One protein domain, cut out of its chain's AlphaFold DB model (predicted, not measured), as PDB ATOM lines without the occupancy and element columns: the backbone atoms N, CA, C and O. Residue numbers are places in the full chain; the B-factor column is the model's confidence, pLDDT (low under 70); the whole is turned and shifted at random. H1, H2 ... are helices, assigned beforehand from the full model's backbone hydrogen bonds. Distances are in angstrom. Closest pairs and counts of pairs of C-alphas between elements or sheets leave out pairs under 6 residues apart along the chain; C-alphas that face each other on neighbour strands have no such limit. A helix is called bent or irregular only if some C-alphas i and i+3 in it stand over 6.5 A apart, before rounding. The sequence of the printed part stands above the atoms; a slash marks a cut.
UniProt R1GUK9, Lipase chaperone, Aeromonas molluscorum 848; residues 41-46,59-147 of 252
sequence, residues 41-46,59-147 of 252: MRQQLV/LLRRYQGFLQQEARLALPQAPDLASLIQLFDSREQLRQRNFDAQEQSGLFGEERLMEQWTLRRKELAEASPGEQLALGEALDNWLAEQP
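What this domain is: This is residues 41 to 46 and 59 to 147 of the 252 residues of the protein "Lipase chaperone" of Aeromonas molluscorum 848 (UniProt R1GUK9). Look first for the long helix H4 in the middle of a flat, loose zigzag: H2, H3, H4 and H5 follow one another, each folding back on the one before. H3 is side by side with H4 on one side, H5 splays away from the end of H4 on the other, and the short H1 packs on H4 near its kink. The printed part has 95 residues with five named helices, H1 to H5 in order, and no named strand: all helix. It is loose, with a radius of gyration of the C-alphas of 15.5 A and spans of 49 by 32 by 19 A.

How they stand to each other: Start at H4, residues 101 to 126, the hub, which touches three helices. It is irregular, with C-alphas 107 and 110 8.0 A apart and a kink of 72 degrees near residue 108. H3, residues 81 to 98, touches it, closest at the C-alphas of Leu 81 and Lys 122, 5.8 A; this hairpin has a shallow tilt of 6 degrees, opposite ways. With residues 120 to 125 alone, H4 touches H5, residues 132 to 144, in a hairpin at a shallow tilt of 25 degrees, opposite ways; the closest C-alphas are those of Leu 124 and Gln 132, 5.8 A. H1, residues 41 to 46, touches residues 106 to 108 of H4 alone, about perpendicular at 88 degrees, with the C-alphas of Arg 42 and Leu 107 closest at 5.0 A. H2, residues 59 to 70, touches residues 91 to 98 of H3 alone, in a hairpin at a shallow tilt of 30 degrees, opposite ways; the C-alphas of Glu 70 and Arg 91 are closest, 6.8 A. H3 and H5 are apart. In H1, H2, H3 and H5 every O i to N i+4 pair is within hydrogen-bond range; in H4, 20 of 22 are.

Where its parts are: Find C-alpha 101 at (-60.912, 41.112, 52.457); from there H4 runs 32.1 A to C-alpha 126 at (-34.660, 51.052, 36.939). H3 is 26.0 A long, H5 18.2 A, H2 16.1 A and H1 8.8 A. H5 ends at C-alpha 144, (-56.230, 55.730, 33.921).

The domain as a whole: The C-alphas farthest apart, those of Arg 61 and Gly 130, are 48.7 A from each other. Residues 47 to 58 are not printed, and C-alphas 46 and 59 are 11.8 A apart across this cut. Of the links printed whole, H3 to H4 and H4 to H5 are tight and H2 to H3 is short. No printed residue is under 70 in pLDDT.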
ATOM      1  N   MET A  41     -63.284  54.383  57.266       74.81
ATOM      2  CA  MET A  41     -63.027  53.346  58.271       74.81
ATOM      3  C   MET A  41     -61.671  53.569  58.942       74.81
ATOM      4  O   MET A  41     -61.562  53.536  60.169       74.81
ATOM      5  N   ARG A  42     -60.635  53.855  58.144       79.25
ATOM      6  CA  ARG A  42     -59.304  54.174  58.665       79.25
ATOM      7  C   ARG A  42     -59.326  55.453  59.504       79.25
ATOM      8  O   ARG A  42     -58.789  55.446  60.609       79.25
ATOM      9  N   GLN A  43     -59.963  56.521  59.019       79.12
ATOM     10  CA  GLN A  43     -60.087  57.792  59.745       79.12
ATOM     11  C   GLN A  43     -60.801  57.599  61.083       79.12
ATOM     12  O   GLN A  43     -60.274  58.012  62.110       79.12
ATOM     13  N   GLN A  44     -61.915  56.862  61.111       78.69
ATOM     14  CA  GLN A  44     -62.621  56.554  62.356       78.69
ATOM     15  C   GLN A  44     -61.734  55.823  63.375       78.69
ATOM     16  O   GLN A  44     -61.790  56.127  64.568       78.69
ATOM     17  N   LEU A  45     -60.904  54.867  62.938       79.94
ATOM     18  CA  LEU A  45     -59.982  54.174  63.844       79.94
ATOM     19  C   LEU A  45     -58.852  55.088  64.327       79.94
ATOM     20  O   LEU A  45     -58.500  55.027  65.504       79.94
ATOM     21  N   VAL A  46     -58.305  55.940  63.455       78.81
ATOM     22  CA  VAL A  46     -57.262  56.918  63.807       78.81
ATOM     23  C   VAL A  46     -57.789  57.950  64.806       78.81
ATOM     24  O   VAL A  46     -57.130  58.212  65.811       78.81
ATOM     25  N   LEU A  59     -61.770  45.408  66.402       85.44
ATOM     26  CA  LEU A  59     -61.093  45.854  65.183       85.44
ATOM     27  C   LEU A  59     -59.964  46.831  65.517       85.44
ATOM     28  O   LEU A  59     -58.845  46.677  65.031       85.44
ATOM     29  N   LEU A  60     -60.224  47.783  66.416       84.81
ATOM     30  CA  LEU A  60     -59.226  48.745  66.892       84.81
ATOM     31  C   LEU A  60     -58.061  48.042  67.602       84.81
ATOM     32  O   LEU A  60     -56.897  48.395  67.401       84.81
ATOM     33  N   ARG A  61     -58.364  47.002  68.388       86.88
ATOM     34  CA  ARG A  61     -57.365  46.162  69.062       86.88
ATOM     35  C   ARG A  61     -56.485  45.404  68.055       86.88
ATOM     36  O   ARG A  61     -55.262  45.417  68.196       86.88
ATOM     37  N   ARG A  62     -57.076  44.797  67.012       90.94
ATOM     38  CA  ARG A  62     -56.321  44.160  65.912       90.94
ATOM     39  C   ARG A  62     -55.480  45.173  65.140       90.94
ATOM     40  O   ARG A  62     -54.314  44.906  64.870       90.94
ATOM     41  N   TYR A  63     -56.036  46.346  64.849       89.06
ATOM     42  CA  TYR A  63     -55.345  47.417  64.134       89.06
ATOM     43  C   TYR A  63     -54.116  47.936  64.887       89.06
ATOM     44  O   TYR A  63     -53.040  48.049  64.307       89.06
ATOM     45  N   GLN A  64     -54.208  48.139  66.202       87.94
ATOM     46  CA  GLN A  64     -53.031  48.456  67.016       87.94
ATOM     47  C   GLN A  64     -51.979  47.343  67.003       87.94
ATOM     48  O   GLN A  64     -50.787  47.620  66.863       87.94
ATOM     49  N   GLY A  65     -52.411  46.086  67.144       90.00
ATOM     50  CA  GLY A  65     -51.516  44.933  67.074       90.00
ATOM     51  C   GLY A  65     -50.820  44.816  65.715       90.00
ATOM     52  O   GLY A  65     -49.644  44.455  65.660       90.00
ATOM     53  N   PHE A  66     -51.517  45.164  64.633       92.50
ATOM     54  CA  PHE A  66     -50.956  45.271  63.291       92.50
ATOM     55  C   PHE A  66     -49.863  46.346  63.229       92.50
ATOM     56  O   PHE A  66     -48.739  46.019  62.864       92.50
ATOM     57  N   LEU A  67     -50.132  47.581  63.677       90.25
ATOM     58  CA  LEU A  67     -49.149  48.677  63.642       90.25
ATOM     59  C   LEU A  67     -47.867  48.345  64.426       90.25
ATOM     60  O   LEU A  67     -46.762  48.680  64.006       90.25
ATOM     61  N   GLN A  68     -47.992  47.643  65.557       90.50
ATOM     62  CA  GLN A  68     -46.833  47.197  66.339       90.50
ATOM     63  C   GLN A  68     -45.996  46.131  65.626       90.50
ATOM     64  O   GLN A  68     -44.778  46.090  65.804       90.50
ATOM     65  N   GLN A  69     -46.634  45.239  64.869       92.56
ATOM     66  CA  GLN A  69     -45.945  44.223  64.073       92.56
ATOM     67  C   GLN A  69     -45.307  44.844  62.831       92.56
ATOM     68  O   GLN A  69     -44.164  44.535  62.511       92.56
ATOM     69  N   GLU A  70     -46.015  45.765  62.183       91.00
ATOM     70  CA  GLU A  70     -45.537  46.504  61.023       91.00
ATOM     71  C   GLU A  70     -44.290  47.332  61.347       91.00
ATOM     72  O   GLU A  70     -43.307  47.278  60.614       91.00
ATOM     73  N   ALA A  71     -44.264  48.001  62.502       89.06
ATOM     74  CA  ALA A  71     -43.098  48.749  62.977       89.06
ATOM     75  C   ALA A  71     -41.845  47.881  63.219       89.06
ATOM     76  O   ALA A  71     -40.753  48.412  63.418       89.06
ATOM     77  N   ARG A  72     -41.990  46.549  63.244       91.31
ATOM     78  CA  ARG A  72     -40.882  45.593  63.394       91.31
ATOM     79  C   ARG A  72     -40.431  44.995  62.065       91.31
ATOM     80  O   ARG A  72     -39.486  44.207  62.069       91.31
ATOM     81  N   LEU A  73     -41.098  45.317  60.957       90.19
ATOM     82  CA  LEU A  73     -40.655  44.881  59.640       90.19
ATOM     83  C   LEU A  73     -39.276  45.469  59.343       90.19
ATOM     84  O   LEU A  73     -38.973  46.613  59.687       90.19
ATOM     85  N   ALA A  74     -38.425  44.658  58.718       86.12
ATOM     86  CA  ALA A  74     -37.091  45.089  58.341       86.12
ATOM     87  C   ALA A  74     -37.201  46.180  57.273       86.12
ATOM     88  O   ALA A  74     -37.730  45.948  56.187       86.12
ATOM     89  N   LEU A  75     -36.693  47.370  57.590       85.50
ATOM     90  CA  LEU A  75     -36.570  48.431  56.605       85.50
ATOM     91  C   LEU A  75     -35.412  48.098  55.659       85.50
ATOM     92  O   LEU A  75     -34.342  47.686  56.124       85.50
ATOM     93  N   PRO A  76     -35.599  48.277  54.346       84.00
ATOM     94  CA  PRO A  76     -34.533  48.035  53.398       84.00
ATOM     95  C   PRO A  76     -33.403  49.055  53.587       84.00
ATOM     96  O   PRO A  76     -33.640  50.221  53.903       84.00
ATOM     97  N   GLN A  77     -32.158  48.612  53.394       81.81
ATOM     98  CA  GLN A  77     -30.975  49.479  53.515       81.81
ATOM     99  C   GLN A  77     -30.886  50.487  52.362       81.81
ATOM    100  O   GLN A  77     -30.360  51.585  52.538       81.81
ATOM    101  N   ALA A  78     -31.420  50.116  51.197       83.38
ATOM    102  CA  ALA A  78     -31.558  50.966  50.028       83.38
ATOM    103  C   ALA A  78     -32.975  50.822  49.442       83.38
ATOM    104  O   ALA A  78     -33.538  49.730  49.466       83.38
ATOM    105  N   PRO A  79     -33.571  51.897  48.903       88.06
ATOM    106  CA  PRO A  79     -34.906  51.852  48.312       88.06
ATOM    107  C   PRO A  79     -34.856  51.396  46.841       88.06
ATOM    108  O   PRO A  79     -35.388  52.087  45.968       88.06
ATOM    109  N   ASP A  80     -34.154  50.304  46.537       92.19
ATOM    110  CA  ASP A  80     -34.172  49.664  45.210       92.19
ATOM    111  C   ASP A  80     -35.477  48.879  44.982       92.19
ATOM    112  O   ASP A  80     -36.218  48.607  45.933       92.19
ATOM    113  N   LEU A  81     -35.795  48.547  43.726       93.06
ATOM    114  CA  LEU A  81     -37.055  47.877  43.393       93.06
ATOM    115  C   LEU A  81     -37.232  46.548  44.136       93.06
ATOM    116  O   LEU A  81     -38.291  46.315  44.717       93.06
ATOM    117  N   ALA A  82     -36.209  45.691  44.150       94.50
ATOM    118  CA  ALA A  82     -36.301  44.367  44.762       94.50
ATOM    119  C   ALA A  82     -36.554  44.464  46.273       94.50
ATOM    120  O   ALA A  82     -37.416  43.770  46.816       94.50
ATOM    121  N   SER A  83     -35.852  45.380  46.935       93.12
ATOM    122  CA  SER A  83     -36.029  45.689  48.350       93.12
ATOM    123  C   SER A  83     -37.437  46.207  48.674       93.12
ATOM    124  O   SER A  83     -38.035  45.802  49.675       93.12
ATOM    125  N   LEU A  84     -37.998  47.083  47.833       94.00
ATOM    126  CA  LEU A  84     -39.355  47.608  48.024       94.00
ATOM    127  C   LEU A  84     -40.431  46.540  47.808       94.00
ATOM    128  O   LEU A  84     -41.386  46.494  48.583       94.00
ATOM    129  N   ILE A  85     -40.259  45.658  46.816       95.12
ATOM    130  CA  ILE A  85     -41.150  44.507  46.599       95.12
ATOM    131  C   ILE A  85     -41.197  43.645  47.865       95.12
ATOM    132  O   ILE A  85     -42.272  43.394  48.399       95.12
ATOM    133  N   GLN A  86     -40.035  43.273  48.415       94.62
ATOM    134  CA  GLN A  86     -39.968  42.452  49.631       94.62
ATOM    135  C   GLN A  86     -40.646  43.108  50.840       94.62
ATOM    136  O   GLN A  86     -41.333  42.431  51.613       94.62
ATOM    137  N   LEU A  87     -40.455  44.419  51.019       94.31
ATOM    138  CA  LEU A  87     -41.097  45.163  52.098       94.31
ATOM    139  C   LEU A  87     -42.620  45.144  51.941       94.31
ATOM    140  O   LEU A  87     -43.323  44.785  52.886       94.31
ATOM    141  N   PHE A  88     -43.136  45.513  50.769       94.94
ATOM    142  CA  PHE A  88     -44.578  45.606  50.543       94.94
ATOM    143  C   PHE A  88     -45.257  44.232  50.550       94.94
ATOM    144  O   PHE A  88     -46.335  44.106  51.127       94.94
ATOM    145  N   ASP A  89     -44.592  43.181  50.070       95.38
ATOM    146  CA  ASP A  89     -45.065  41.800  50.216       95.38
ATOM    147  C   ASP A  89     -45.151  41.386  51.692       95.38
ATOM    148  O   ASP A  89     -46.125  40.764  52.121       95.38
ATOM    149  N   SER A  90     -44.159  41.761  52.506       94.44
ATOM    150  CA  SER A  90     -44.169  41.474  53.946       94.44
ATOM    151  C   SER A  90     -45.317  42.191  54.662       94.44
ATOM    152  O   SER A  90     -45.974  41.607  55.530       94.44
ATOM    153  N   ARG A  91     -45.597  43.444  54.281       95.06
ATOM    154  CA  ARG A  91     -46.751  44.207  54.784       95.06
ATOM    155  C   ARG A  91     -48.065  43.565  54.364       95.06
ATOM    156  O   ARG A  91     -48.961  43.406  55.188       95.06
ATOM    157  N   GLU A  92     -48.169  43.141  53.113       94.88
ATOM    158  CA  GLU A  92     -49.362  42.492  52.584       94.88
ATOM    159  C   GLU A  92     -49.651  41.162  53.290       94.88
ATOM    160  O   GLU A  92     -50.777  40.924  53.727       94.88
ATOM    161  N   GLN A  93     -48.632  40.331  53.522       95.19
ATOM    162  CA  GLN A  93     -48.781  39.115  54.327       95.19
ATOM    163  C   GLN A  93     -49.259  39.424  55.749       95.19
ATOM    164  O   GLN A  93     -50.072  38.686  56.310       95.19
ATOM    165  N   LEU A  94     -48.763  40.508  56.349       94.81
ATOM    166  CA  LEU A  94     -49.214  40.941  57.664       94.81
ATOM    167  C   LEU A  94     -50.693  41.363  57.634       94.81
ATOM    168  O   LEU A  94     -51.439  40.976  58.533       94.81
ATOM    169  N   ARG A  95     -51.143  42.082  56.600       94.75
ATOM    170  CA  ARG A  95     -52.560  42.445  56.419       94.75
ATOM    171  C   ARG A  95     -53.438  41.200  56.278       94.75
ATOM    172  O   ARG A  95     -54.396  41.049  57.032       94.75
ATOM    173  N   GLN A  96     -53.057  40.267  55.404       94.75
ATOM    174  CA  GLN A  96     -53.811  39.035  55.135       94.75
ATOM    175  C   GLN A  96     -53.962  38.124  56.357       94.75
ATOM    176  O   GLN A  96     -54.950  37.405  56.478       94.75
ATOM    177  N   ARG A  97     -52.996  38.150  57.283       94.62
ATOM    178  CA  ARG A  97     -53.069  37.379  58.534       94.62
ATOM    179  C   ARG A  97     -54.006  37.990  59.574       94.62
ATOM    180  O   ARG A  97     -54.460  37.266  60.454       94.62
ATOM    181  N   ASN A  98     -54.238  39.303  59.527       92.25
ATOM    182  CA  ASN A  98     -54.908  40.038  60.604       92.25
ATOM    183  C   ASN A  98     -56.308  40.555  60.236       92.25
ATOM    184  O   ASN A  98     -57.074  40.866  61.150       92.25
ATOM    185  N   PHE A  99     -56.637  40.648  58.944       94.19
ATOM    186  CA  PHE A  99     -57.865  41.280  58.454       94.19
ATOM    187  C   PHE A  99     -58.508  40.474  57.330       94.19
ATOM    188  O   PHE A  99     -57.811  39.867  56.514       94.19
ATOM    189  N   ASP A 100     -59.835  40.508  57.248       92.56
ATOM    190  CA  ASP A 100     -60.560  39.943  56.107       92.56
ATOM    191  C   ASP A 100     -60.473  40.841  54.855       92.56
ATOM    192  O   ASP A 100     -59.912  41.934  54.885       92.56
ATOM    193  N   ALA A 101     -61.007  40.380  53.721       90.06
ATOM    194  CA  ALA A 101     -60.912  41.112  52.457       90.06
ATOM    195  C   ALA A 101     -61.610  42.489  52.485       90.06
ATOM    196  O   ALA A 101     -61.127  43.438  51.862       90.06
ATOM    197  N   GLN A 102     -62.727  42.614  53.205       89.00
ATOM    198  CA  GLN A 102     -63.469  43.869  53.310       89.00
ATOM    199  C   GLN A 102     -62.712  44.858  54.198       89.00
ATOM    200  O   GLN A 102     -62.530  46.017  53.824       89.00
ATOM    201  N   GLU A 103     -62.223  44.393  55.346       89.50
ATOM    202  CA  GLU A 103     -61.374  45.164  56.251       89.50
ATOM    203  C   GLU A 103     -60.081  45.594  55.558       89.50
ATOM    204  O   GLU A 103     -59.652  46.735  55.707       89.50
ATOM    205  N   GLN A 104     -59.476  44.724  54.745       90.38
ATOM    206  CA  GLN A 104     -58.277  45.061  53.984       90.38
ATOM    207  C   GLN A 104     -58.523  46.195  52.988       90.38
ATOM    208  O   GLN A 104     -57.734  47.140  52.920       90.38
ATOM    209  N   SER A 105     -59.621  46.111  52.232       87.94
ATOM    210  CA  SER A 105     -60.015  47.151  51.282       87.94
ATOM    211  C   SER A 105     -60.299  48.476  51.992       87.94
ATOM    212  O   SER A 105     -59.771  49.508  51.581       87.94
ATOM    213  N   GLY A 106     -61.054  48.436  53.095       85.50
ATOM    214  CA  GLY A 106     -61.399  49.616  53.884       85.50
ATOM    215  C   GLY A 106     -60.189  50.274  54.549       85.50
ATOM    216  O   GLY A 106     -60.019  51.481  54.472       85.50
ATOM    217  N   LEU A 107     -59.313  49.500  55.188       87.69
ATOM    218  CA  LEU A 107     -58.231  50.049  56.009       87.69
ATOM    219  C   LEU A 107     -56.967  50.392  55.224       87.69
ATOM    220  O   LEU A 107     -56.254  51.324  55.598       87.69
ATOM    221  N   PHE A 108     -56.677  49.636  54.165       91.00
ATOM    222  CA  PHE A 108     -55.387  49.697  53.474       91.00
ATOM    223  C   PHE A 108     -55.510  49.940  51.970       91.00
ATOM    224  O   PHE A 108     -54.484  49.975  51.299       91.00
ATOM    225  N   GLY A 109     -56.715  50.121  51.416       88.88
ATOM    226  CA  GLY A 109     -56.910  50.296  49.972       88.88
ATOM    227  C   GLY A 109     -56.092  51.447  49.379       88.88
ATOM    228  O   GLY A 109     -55.375  51.256  48.399       88.88
ATOM    229  N   GLU A 110     -56.128  52.617  50.020       88.69
ATOM    230  CA  GLU A 110     -55.346  53.791  49.607       88.69
ATOM    231  C   GLU A 110     -53.834  53.542  49.713       88.69
ATOM    232  O   GLU A 110     -53.075  53.831  48.793       88.69
ATOM    233  N   GLU A 111     -53.384  52.960  50.821       89.94
ATOM    234  CA  GLU A 111     -51.968  52.673  51.026       89.94
ATOM    235  C   GLU A 111     -51.436  51.658  50.012       89.94
ATOM    236  O   GLU A 111     -50.382  51.874  49.417       89.94
ATOM    237  N   ARG A 112     -52.189  50.588  49.755       92.44
ATOM    238  CA  ARG A 112     -51.868  49.596  48.724       92.44
ATOM    239  C   ARG A 112     -51.800  50.217  47.339       92.44
ATOM    240  O   ARG A 112     -51.018  49.761  46.506       92.44
ATOM    241  N   LEU A 113     -52.632  51.220  47.069       92.56
ATOM    242  CA  LEU A 113     -52.576  51.957  45.817       92.56
ATOM    243  C   LEU A 113     -51.268  52.756  45.712       92.56
ATOM    244  O   LEU A 113     -50.593  52.676  44.687       92.56
ATOM    245  N   MET A 114     -50.857  53.439  46.787       90.94
ATOM    246  CA  MET A 114     -49.574  54.158  46.829       90.94
ATOM    247  C   MET A 114     -48.369  53.218  46.701       90.94
ATOM    248  O   MET A 114     -47.392  53.549  46.027       90.94
ATOM    249  N   GLU A 115     -48.421  52.045  47.333       94.56
ATOM    250  CA  GLU A 115     -47.378  51.017  47.244       94.56
ATOM    251  C   GLU A 115     -47.216  50.527  45.803       94.56
ATOM    252  O   GLU A 115     -46.112  50.566  45.259       94.56
ATOM    253  N   GLN A 116     -48.318  50.147  45.148       95.38
ATOM    254  CA  GLN A 116     -48.309  49.727  43.744       95.38
ATOM    255  C   GLN A 116     -47.791  50.830  42.826       95.38
ATOM    256  O   GLN A 116     -46.962  50.574  41.953       95.38
ATOM    257  N   TRP A 117     -48.237  52.067  43.044       94.62
ATOM    258  CA  TRP A 117     -47.746  53.212  42.293       94.62
ATOM    259  C   TRP A 117     -46.235  53.399  42.439       94.62
ATOM    260  O   TRP A 117     -45.520  53.594  41.452       94.62
ATOM    261  N   THR A 118     -45.738  53.288  43.671       94.19
ATOM    262  CA  THR A 118     -44.314  53.400  43.987       94.19
ATOM    263  C   THR A 118     -43.512  52.319  43.273       94.19
ATOM    264  O   THR A 118     -42.517  52.645  42.625       94.19
ATOM    265  N   LEU A 119     -43.956  51.060  43.334       95.75
ATOM    266  CA  LEU A 119     -43.282  49.945  42.667       95.75
ATOM    267  C   LEU A 119     -43.220  50.140  41.156       95.75
ATOM    268  O   LEU A 119     -42.139  50.047  40.588       95.75
ATOM    269  N   ARG A 120     -44.334  50.489  40.507       96.00
ATOM    270  CA  ARG A 120     -44.356  50.657  39.047       96.00
ATOM    271  C   ARG A 120     -43.487  51.825  38.579       96.00
ATOM    272  O   ARG A 120     -42.791  51.729  37.574       96.00
ATOM    273  N   ARG A 121     -43.471  52.936  39.325       94.44
ATOM    274  CA  ARG A 121     -42.557  54.056  39.041       94.44
ATOM    275  C   ARG A 121     -41.100  53.675  39.239       94.44
ATOM    276  O   ARG A 121     -40.240  54.157  38.506       94.44
ATOM    277  N   LYS A 122     -40.825  52.857  40.252       94.56
ATOM    278  CA  LYS A 122     -39.485  52.364  40.540       94.56
ATOM    279  C   LYS A 122     -39.010  51.405  39.449       94.56
ATOM    280  O   LYS A 122     -37.893  51.562  38.973       94.56
ATOM    281  N   GLU A 123     -39.881  50.509  39.003       96.25
ATOM    282  CA  GLU A 123     -39.653  49.604  37.878       96.25
ATOM    283  C   GLU A 123     -39.327  50.386  36.607       96.25
ATOM    284  O   GLU A 123     -38.280  50.163  36.010       96.25
ATOM    285  N   LEU A 124     -40.131  51.396  36.261       95.19
ATOM    286  CA  LEU A 124     -39.845  52.271  35.124       95.19
ATOM    287  C   LEU A 124     -38.501  53.014  35.256       95.19
ATOM    288  O   LEU A 124     -37.797  53.195  34.265       95.19
ATOM    289  N   ALA A 125     -38.142  53.462  36.460       94.00
ATOM    290  CA  ALA A 125     -36.897  54.195  36.700       94.00
ATOM    291  C   ALA A 125     -35.641  53.309  36.630       94.00
ATOM    292  O   ALA A 125     -34.571  53.805  36.279       94.00
ATOM    293  N   GLU A 126     -35.757  52.028  36.981       94.38
ATOM    294  CA  GLU A 126     -34.660  51.052  36.939       94.38
ATOM    295  C   GLU A 126     -34.628  50.238  35.631       94.38
ATOM    296  O   GLU A 126     -33.654  49.531  35.372       94.38
ATOM    297  N   ALA A 127     -35.654  50.369  34.785       94.69
ATOM    298  CA  ALA A 127     -35.769  49.676  33.509       94.69
ATOM    299  C   ALA A 127     -34.698  50.083  32.492       94.69
ATOM    300  O   ALA A 127     -34.262  51.241  32.412       94.69
ATOM    301  N   SER A 128     -34.333  49.130  31.632       94.25
ATOM    302  CA  SER A 128     -33.436  49.409  30.515       94.25
ATOM    303  C   SER A 128     -34.099  50.352  29.494       94.25
ATOM    304  O   SER A 128     -35.328  50.377  29.378       94.25
ATOM    305  N   PRO A 129     -33.326  51.104  28.683       92.25
ATOM    306  CA  PRO A 129     -33.897  52.007  27.679       92.25
ATOM    307  C   PRO A 129     -34.862  51.333  26.691       92.25
ATOM    308  O   PRO A 129     -35.758  51.993  26.173       92.25
ATOM    309  N   GLY A 130     -34.696  50.030  26.431       91.69
ATOM    310  CA  GLY A 130     -35.592  49.261  25.563       91.69
ATOM    311  C   GLY A 130     -36.949  48.935  26.195       91.69
ATOM    312  O   GLY A 130     -37.917  48.728  25.470       91.69
ATOM    313  N   GLU A 131     -37.038  48.919  27.525       93.19
ATOM    314  CA  GLU A 131     -38.250  48.563  28.277       93.19
ATOM    315  C   GLU A 131     -39.032  49.796  28.747       93.19
ATOM    316  O   GLU A 131     -40.244  49.721  28.946       93.19
ATOM    317  N   GLN A 132     -38.363  50.946  28.886       92.62
ATOM    318  CA  GLN A 132     -38.954  52.176  29.427       92.62
ATOM    319  C   GLN A 132     -40.205  52.642  28.678       92.62
ATOM    320  O   GLN A 132     -41.140  53.128  29.308       92.62
ATOM    321  N   LEU A 133     -40.245  52.498  27.350       92.62
ATOM    322  CA  LEU A 133     -41.404  52.928  26.564       92.62
ATOM    323  C   LEU A 133     -42.633  52.066  26.878       92.62
ATOM    324  O   LEU A 133     -43.681  52.600  27.229       92.62
ATOM    325  N   ALA A 134     -42.478  50.740  26.846       94.19
ATOM    326  CA  ALA A 134     -43.563  49.807  27.140       94.19
ATOM    327  C   ALA A 134     -44.040  49.913  28.598       94.19
ATOM    328  O   ALA A 134     -45.241  49.906  28.864       94.19
ATOM    329  N   LEU A 135     -43.110  50.051  29.550       95.31
ATOM    330  CA  LEU A 135     -43.443  50.242  30.965       95.31
ATOM    331  C   LEU A 135     -44.102  51.599  31.226       95.31
ATOM    332  O   LEU A 135     -44.994  51.684  32.067       95.31
ATOM    333  N   GLY A 136     -43.700  52.645  30.500       93.88
ATOM    334  CA  GLY A 136     -44.337  53.958  30.554       93.88
ATOM    335  C   GLY A 136     -45.797  53.897  30.112       93.88
ATOM    336  O   GLY A 136     -46.677  54.316  30.856       93.88
ATOM    337  N   GLU A 137     -46.069  53.285  28.958       93.56
ATOM    338  CA  GLU A 137     -47.440  53.094  28.462       93.56
ATOM    339  C   GLU A 137     -48.279  52.225  29.408       93.56
ATOM    340  O   GLU A 137     -49.428  52.547  29.708       93.56
ATOM    341  N   ALA A 138     -47.706  51.139  29.933       95.56
ATOM    342  CA  ALA A 138     -48.382  50.290  30.910       95.56
ATOM    343  C   ALA A 138     -48.709  51.047  32.209       95.56
ATOM    344  O   ALA A 138     -49.769  50.832  32.798       95.56
ATOM    345  N   LEU A 139     -47.814  51.935  32.653       95.38
ATOM    346  CA  LEU A 139     -48.027  52.775  33.826       95.38
ATOM    347  C   LEU A 139     -49.154  53.786  33.609       95.38
ATOM    348  O   LEU A 139     -49.986  53.958  34.499       95.38
ATOM    349  N   ASP A 140     -49.189  54.430  32.443       93.12
ATOM    350  CA  ASP A 140     -50.216  55.414  32.101       93.12
ATOM    351  C   ASP A 140     -51.596  54.752  31.954       93.12
ATOM    352  O   ASP A 140     -52.577  55.250  32.508       93.12
ATOM    353  N   ASN A 141     -51.664  53.581  31.310       95.19
ATOM    354  CA  ASN A 141     -52.892  52.784  31.229       95.19
ATOM    355  C   ASN A 141     -53.382  52.367  32.619       95.19
ATOM    356  O   ASN A 141     -54.558  52.524  32.936       95.19
ATOM    357  N   TRP A 142     -52.475  51.892  33.478       95.69
ATOM    358  CA  TRP A 142     -52.828  51.545  34.851       95.69
ATOM    359  C   TRP A 142     -53.338  52.763  35.628       95.69
ATOM    360  O   TRP A 142     -54.331  52.640  36.339       95.69
ATOM    361  N   LEU A 143     -52.708  53.939  35.489       93.69
ATOM    362  CA  LEU A 143     -53.146  55.163  36.168       93.69
ATOM    363  C   LEU A 143     -54.565  55.571  35.742       93.69
ATOM    364  O   LEU A 143     -55.356  55.971  36.594       93.69
ATOM    365  N   ALA A 144     -54.904  55.417  34.458       93.44
ATOM    366  CA  ALA A 144     -56.230  55.730  33.921       93.44
ATOM    367  C   ALA A 144     -57.356  54.856  34.512       93.44
ATOM    368  O   ALA A 144     -58.513  55.278  34.537       93.44
ATOM    369  N   GLU A 145     -57.027  53.667  35.021       94.25
ATOM    370  CA  GLU A 145     -57.969  52.753  35.681       94.25
ATOM    371  C   GLU A 145     -58.140  53.031  37.187       94.25
ATOM    372  O   GLU A 145     -59.002  52.433  37.834       94.25
ATOM    373  N   GLN A 146     -57.333  53.922  37.774       92.81
ATOM    374  CA  GLN A 146     -57.374  54.203  39.213       92.81
ATOM    375  C   GLN A 146     -58.515  55.157  39.595       92.81
ATOM    376  O   GLN A 146     -59.075  55.834  38.733       92.81
ATOM    377  N   PRO A 147     -58.876  55.270  40.886       91.19
ATOM    378  CA  PRO A 147     -59.886  56.229  41.328       91.19
ATOM    379  C   PRO A 147     -59.559  57.674  40.923       91.19
ATOM    380  O   PRO A 147     -58.402  58.089  40.976       91.19
TER     381      PRO A 147